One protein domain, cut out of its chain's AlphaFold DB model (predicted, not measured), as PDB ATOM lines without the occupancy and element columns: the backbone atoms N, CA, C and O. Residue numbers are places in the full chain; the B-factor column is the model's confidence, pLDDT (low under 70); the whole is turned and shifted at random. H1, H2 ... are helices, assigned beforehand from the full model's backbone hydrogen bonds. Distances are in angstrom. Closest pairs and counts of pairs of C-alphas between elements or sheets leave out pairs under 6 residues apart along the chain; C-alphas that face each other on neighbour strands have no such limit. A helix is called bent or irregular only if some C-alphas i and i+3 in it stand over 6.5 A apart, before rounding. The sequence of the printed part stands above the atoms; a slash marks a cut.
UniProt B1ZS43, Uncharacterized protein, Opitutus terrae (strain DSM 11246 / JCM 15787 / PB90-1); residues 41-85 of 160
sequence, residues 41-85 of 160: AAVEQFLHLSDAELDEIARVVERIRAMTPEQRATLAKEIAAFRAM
ATOM      1  N   ALA A  41     184.629 140.761 188.707       79.31
ATOM      2  CA  ALA A  41     183.960 141.988 189.159       79.31
ATOM      3  C   ALA A  41     184.680 142.666 190.344       79.31
ATOM      4  O   ALA A  41     184.757 143.890 190.418       79.31
ATOM      5  N   ALA A  42     185.229 141.875 191.273       78.31
ATOM      6  CA  ALA A  42     186.040 142.415 192.360       78.31
ATOM      7  C   ALA A  42     187.359 143.006 191.837       78.31
ATOM      8  O   ALA A  42     187.750 144.084 192.271       78.31
ATOM      9  N   VAL A  43     188.017 142.326 190.890       81.75
ATOM     10  CA  VAL A  43     189.264 142.795 190.260       81.75
ATOM     11  C   VAL A  43     189.042 144.080 189.460       81.75
ATOM     12  O   VAL A  43     189.827 145.013 189.596       81.75
ATOM     13  N   GLU A  44     187.954 144.180 188.697       85.25
ATOM     14  CA  GLU A  44     187.575 145.395 187.965       85.25
ATOM     15  C   GLU A  44     187.406 146.592 188.903       85.25
ATOM     16  O   GLU A  44     187.872 147.686 188.595       85.25
ATOM     17  N   GLN A  45     186.828 146.391 190.092       84.19
ATOM     18  CA  GLN A  45     186.700 147.463 191.076       84.19
ATOM     19  C   GLN A  45     188.060 147.997 191.557       84.19
ATOM     20  O   GLN A  45     188.177 149.199 191.782       84.19
ATOM     21  N   PHE A  46     189.092 147.150 191.666       87.31
ATOM     22  CA  PHE A  46     190.447 147.592 192.021       87.31
ATOM     23  C   PHE A  46     191.114 148.418 190.919       87.31
ATOM     24  O   PHE A  46     191.875 149.327 191.234       87.31
ATOM     25  N   LEU A  47     190.811 148.149 189.645       91.25
ATOM     26  CA  LEU A  47     191.384 148.892 188.513       91.25
ATOM     27  C   LEU A  47     190.934 150.360 188.465       91.25
ATOM     28  O   LEU A  47     191.564 151.170 187.792       91.25
ATOM     29  N   HIS A  48     189.846 150.699 189.157       91.19
ATOM     30  CA  HIS A  48     189.314 152.059 189.232       91.19
ATOM     31  C   HIS A  48     189.787 152.846 190.462       91.19
ATOM     32  O   HIS A  48     189.421 154.013 190.598       91.19
ATOM     33  N   LEU A  49     190.564 152.228 191.355       91.69
ATOM     34  CA  LEU A  49     191.092 152.888 192.547       91.69
ATOM     35  C   LEU A  49     192.388 153.634 192.233       91.69
ATOM     36  O   LEU A  49     193.194 153.200 191.412       91.69
ATOM     37  N   SER A  50     192.597 154.751 192.920       92.69
ATOM     38  CA  SER A  50     193.882 155.446 192.933       92.69
ATOM     39  C   SER A  50     194.938 154.665 193.720       92.69
ATOM     40  O   SER A  50     194.612 153.848 194.584       92.69
ATOM     41  N   ASP A  51     196.215 154.979 193.493       91.00
ATOM     42  CA  ASP A  51     197.331 154.363 194.225       91.00
ATOM     43  C   ASP A  51     197.183 154.519 195.749       91.00
ATOM     44  O   ASP A  51     197.382 153.570 196.504       91.00
ATOM     45  N   ALA A  52     196.735 155.690 196.213       85.06
ATOM     46  CA  ALA A  52     196.515 155.945 197.636       85.06
ATOM     47  C   ALA A  52     195.406 155.058 198.236       85.06
ATOM     48  O   ALA A  52     195.509 154.614 199.382       85.06
ATOM     49  N   GLU A  53     194.346 154.786 197.471       86.38
ATOM     50  CA  GLU A  53     193.263 153.892 197.891       86.38
ATOM     51  C   GLU A  53     193.712 152.426 197.884       86.38
ATOM     52  O   GLU A  53     193.369 151.673 198.797       86.38
ATOM     53  N   LEU A  54     194.519 152.023 196.897       91.88
ATOM     54  CA  LEU A  54     195.119 150.690 196.846       91.88
ATOM     55  C   LEU A  54     196.047 150.448 198.045       91.88
ATOM     56  O   LEU A  54     195.954 149.394 198.681       91.88
ATOM     57  N   ASP A  55     196.862 151.437 198.417       89.69
ATOM     58  CA  ASP A  55     197.728 151.378 199.596       89.69
ATOM     59  C   ASP A  55     196.935 151.251 200.903       89.69
ATOM     60  O   ASP A  55     197.335 150.521 201.817       89.69
ATOM     61  N   GLU A  56     195.801 151.948 201.020       82.00
ATOM     62  CA  GLU A  56     194.910 151.828 202.178       82.00
ATOM     63  C   GLU A  56     194.347 150.407 202.284       82.00
ATOM     64  O   GLU A  56     194.396 149.789 203.353       82.00
ATOM     65  N   ILE A  57     193.869 149.844 201.170       89.88
ATOM     66  CA  ILE A  57     193.340 148.478 201.161       89.88
ATOM     67  C   ILE A  57     194.440 147.470 201.490       89.88
ATOM     68  O   ILE A  57     194.200 146.566 202.294       89.88
ATOM     69  N   ALA A  58     195.647 147.629 200.943       89.88
ATOM     70  CA  ALA A  58     196.782 146.771 201.267       89.88
ATOM     71  C   ALA A  58     197.073 146.778 202.778       89.88
ATOM     72  O   ALA A  58     197.182 145.716 203.394       89.88
ATOM     73  N   ARG A  59     197.088 147.959 203.411       88.38
ATOM     74  CA  ARG A  59     197.277 148.099 204.866       88.38
ATOM     75  C   ARG A  59     196.167 147.424 205.676       88.38
ATOM     76  O   ARG A  59     196.449 146.776 206.688       88.38
ATOM     77  N   VAL A  60     194.912 147.527 205.238       88.50
ATOM     78  CA  VAL A  60     193.781 146.831 205.876       88.50
ATOM     79  C   VAL A  60     193.912 145.311 205.733       88.50
ATOM     80  O   VAL A  60     193.711 144.585 206.710       88.50
ATOM     81  N   VAL A  61     194.282 144.817 204.551       93.00
ATOM     82  CA  VAL A  61     194.476 143.381 204.290       93.00
ATOM     83  C   VAL A  61     195.593 142.813 205.159       93.00
ATOM     84  O   VAL A  61     195.390 141.775 205.790       93.00
ATOM     85  N   GLU A  62     196.732 143.498 205.262       94.50
ATOM     86  CA  GLU A  62     197.842 143.071 206.122       94.50
ATOM     87  C   GLU A  62     197.427 142.997 207.596       94.50
ATOM     88  O   GLU A  62     197.694 142.006 208.281       94.50
ATOM     89  N   ARG A  63     196.650 143.973 208.077       92.12
ATOM     90  CA  ARG A  63     196.087 143.937 209.434       92.12
ATOM     91  C   ARG A  63     195.174 142.730 209.659       92.12
ATOM     92  O   ARG A  63     195.247 142.100 210.709       92.12
ATOM     93  N   ILE A  64     194.325 142.391 208.687       94.06
ATOM     94  CA  ILE A  64     193.423 141.229 208.768       94.06
ATOM     95  C   ILE A  64     194.209 139.910 208.710       94.06
ATOM     96  O   ILE A  64     193.852 138.942 209.391       94.06
ATOM     97  N   ARG A  65     195.289 139.850 207.922       94.06
ATOM     98  CA  ARG A  65     196.185 138.684 207.856       94.06
ATOM     99  C   ARG A  65     196.903 138.443 209.182       94.06
ATOM    100  O   ARG A  65     197.037 137.289 209.577       94.06
ATOM    101  N   ALA A  66     197.270 139.509 209.889       96.00
ATOM    102  CA  ALA A  66     197.888 139.439 211.210       96.00
ATOM    103  C   ALA A  66     196.928 138.999 212.339       96.00
ATOM    104  O   ALA A  66     197.386 138.656 213.428       96.00
ATOM    105  N   MET A  67     195.609 138.991 212.112       96.56
ATOM    106  CA  MET A  67     194.629 138.546 213.111       96.56
ATOM    107  C   MET A  67     194.617 137.020 213.289       96.56
ATOM    108  O   MET A  67     194.871 136.257 212.354       96.56
ATOM    109  N   THR A  68     194.218 136.544 214.469       97.75
ATOM    110  CA  THR A  68     193.904 135.121 214.683       97.75
ATOM    111  C   THR A  68     192.575 134.737 214.007       97.75
ATOM    112  O   THR A  68     191.762 135.613 213.677       97.75
ATOM    113  N   PRO A  69     192.298 133.436 213.788       96.81
ATOM    114  CA  PRO A  69     190.997 132.987 213.290       96.81
ATOM    115  C   PRO A  69     189.809 133.487 214.131       96.81
ATOM    116  O   PRO A  69     188.793 133.893 213.569       96.81
ATOM    117  N   GLU A  70     189.942 133.527 215.457       96.19
ATOM    118  CA  GLU A  70     188.905 133.991 216.388       96.19
ATOM    119  C   GLU A  70     188.650 135.496 216.246       96.19
ATOM    120  O   GLU A  70     187.499 135.943 216.222       96.19
ATOM    121  N   GLN A  71     189.716 136.286 216.100       93.19
ATOM    122  CA  GLN A  71     189.623 137.726 215.856       93.19
ATOM    123  C   GLN A  71     188.930 138.015 214.520       93.19
ATOM    124  O   GLN A  71     188.007 138.828 214.470       93.19
ATOM    125  N   ARG A  72     189.288 137.287 213.451       97.19
ATOM    126  CA  ARG A  72     188.599 137.393 212.154       97.19
ATOM    127  C   ARG A  72     187.124 137.004 212.246       97.19
ATOM    128  O   ARG A  72     186.280 137.685 211.666       97.19
ATOM    129  N   ALA A  73     186.793 135.942 212.982       95.62
ATOM    130  CA  ALA A  73     185.408 135.521 213.189       95.62
ATOM    131  C   ALA A  73     184.593 136.575 213.956       95.62
ATOM    132  O   ALA A  73     183.420 136.795 213.655       95.62
ATOM    133  N   THR A  74     185.218 137.247 214.923       95.88
ATOM    134  CA  THR A  74     184.603 138.346 215.678       95.88
ATOM    135  C   THR A  74     184.338 139.540 214.770       95.88
ATOM    136  O   THR A  74     183.194 139.977 214.662       95.88
ATOM    137  N   LEU A  75     185.348 139.979 214.014       93.25
ATOM    138  CA  LEU A  75     185.213 141.064 213.043       93.25
ATOM    139  C   LEU A  75     184.110 140.776 212.010       93.25
ATOM    140  O   LEU A  75     183.293 141.642 211.699       93.25
ATOM    141  N   ALA A  76     184.030 139.543 211.503       93.69
ATOM    142  CA  ALA A  76     182.985 139.145 210.562       93.69
ATOM    143  C   ALA A  76     181.573 139.260 211.170       93.69
ATOM    144  O   ALA A  76     180.653 139.740 210.501       93.69
ATOM    145  N   LYS A  77     181.397 138.862 212.439       95.81
ATOM    146  CA  LYS A  77     180.124 139.012 213.166       95.81
ATOM    147  C   LYS A  77     179.754 140.482 213.355       95.81
ATOM    148  O   LYS A  77     178.602 140.842 213.131       95.81
ATOM    149  N   GLU A  78     180.715 141.327 213.719       92.00
ATOM    150  CA  GLU A  78     180.496 142.768 213.889       92.00
ATOM    151  C   GLU A  78     180.083 143.440 212.574       92.00
ATOM    152  O   GLU A  78     179.113 144.199 212.540       92.00
ATOM    153  N   ILE A  79     180.746 143.100 211.464       92.00
ATOM    154  CA  ILE A  79     180.382 143.594 210.129       92.00
ATOM    155  C   ILE A  79     178.969 143.137 209.745       92.00
ATOM    156  O   ILE A  79     178.191 143.928 209.204       92.00
ATOM    157  N   ALA A  80     178.614 141.878 210.016       94.19
ATOM    158  CA  ALA A  80     177.275 141.361 209.741       94.19
ATOM    159  C   ALA A  80     176.204 142.091 210.567       94.19
ATOM    160  O   ALA A  80     175.196 142.529 210.008       94.19
ATOM    161  N   ALA A  81     176.456 142.300 211.863       92.00
ATOM    162  CA  ALA A  81     175.584 143.081 212.737       92.00
ATOM    163  C   ALA A  81     175.422 144.518 212.222       92.00
ATOM    164  O   ALA A  81     174.303 145.021 212.138       92.00
ATOM    165  N   PHE A  82     176.513 145.155 211.783       88.50
ATOM    166  CA  PHE A  82     176.461 146.490 211.192       88.50
ATOM    167  C   PHE A  82     175.629 146.549 209.915       88.50
ATOM    168  O   PHE A  82     174.810 147.453 209.749       88.50
ATOM    169  N   ARG A  83     175.790 145.576 209.013       89.94
ATOM    170  CA  ARG A  83     175.027 145.516 207.759       89.94
ATOM    171  C   ARG A  83     173.535 145.288 207.991       89.94
ATOM    172  O   ARG A  83     172.747 145.819 207.211       89.94
ATOM    173  N   ALA A  84     173.172 144.559 209.045       93.94
ATOM    174  CA  ALA A  84     171.788 144.282 209.423       93.94
ATOM    175  C   ALA A  84     171.063 145.485 210.057       93.94
ATOM    176  O   ALA A  84     169.833 145.493 210.106       93.94
ATOM    177  N   MET A  85     171.788 146.506 210.531       91.81
ATOM    178  CA  MET A  85     171.165 147.703 211.099       91.81
ATOM    179  C   MET A  85     170.412 148.528 210.036       91.81
ATOM    180  O   MET A  85     170.906 148.683 208.913       91.81
TER     181      MET A  85
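This is residues 41 to 85 of the 160 residues of an uncharacterized protein of Opitutus terrae (strain DSM 11246 / JCM 15787 / PB90-1) (UniProt B1ZS43). An open arch of three helices: the longest helix, H3, is one leg, H2 is the bar from which it turns off at a corner, and the short H1 is the other, much shorter leg, folded back at the far end of H2. Both legs lie to the same side of H2, and the middle of the arch is empty, with few contacts between the helices. The printed part has 45 residues with three named helices in the order H1, H2, H3 and no named strand, and its class is all helix. The whole is loose, with a radius of gyration of the C-alphas of 13.1 A, and the C-alphas span 30 by 26 by 17 A along their three main axes.

The longest helix is H3, residues 69 to 84, which runs 22.6 A from the C-alpha of Pro 69 at (190.997, 132.987, 213.290) to that of Ala 84 at (171.788, 144.282, 209.423). H2, residues 51 to 65, comes before it and measures 20.8 A from its first to its last C-alpha. H1, residues 41 to 47, begins with the C-alpha of Ala 41 at (183.960, 141.988, 189.159) and measures 10.2 A. No helix is bent or irregular.

H3 and H2 are close but not clearly touching, with 1 pair of C-alphas within 8 A. Their closest C-alphas, those of Arg 72 and Ile 64, are 7.0 A apart. Their lines stand at a steep tilt of 57 degrees, and they run opposite ways. H2 and H1 are also close but not clearly touching, and their closest C-alphas, those of Leu 54 and Phe 46, are 7.4 A apart. These two helices run opposite ways at a steep tilt of 52 degrees. H1 and H3 are apart. In H1, H2 and H3, every O i to N i+4 pair is within hydrogen-bond range.

The two C-alphas farthest apart are those of His 48 and Glu 70, at 32.6 A, while the first and last printed C-alphas, those of Ala 41 and Met 85, are 26.0 A apart. Residues 76 to 85, of which 76 to 84 belong to H3, stand free, and so do residues 58 to 63 of H2. The links H1 to H2 and H2 to H3 are both tight, with 3 residues in each. The printed part has no cut. The mean pLDDT of the printed part is 91.0, and no printed residue is under 70; H1 has a mean of 84 and H3 of 94.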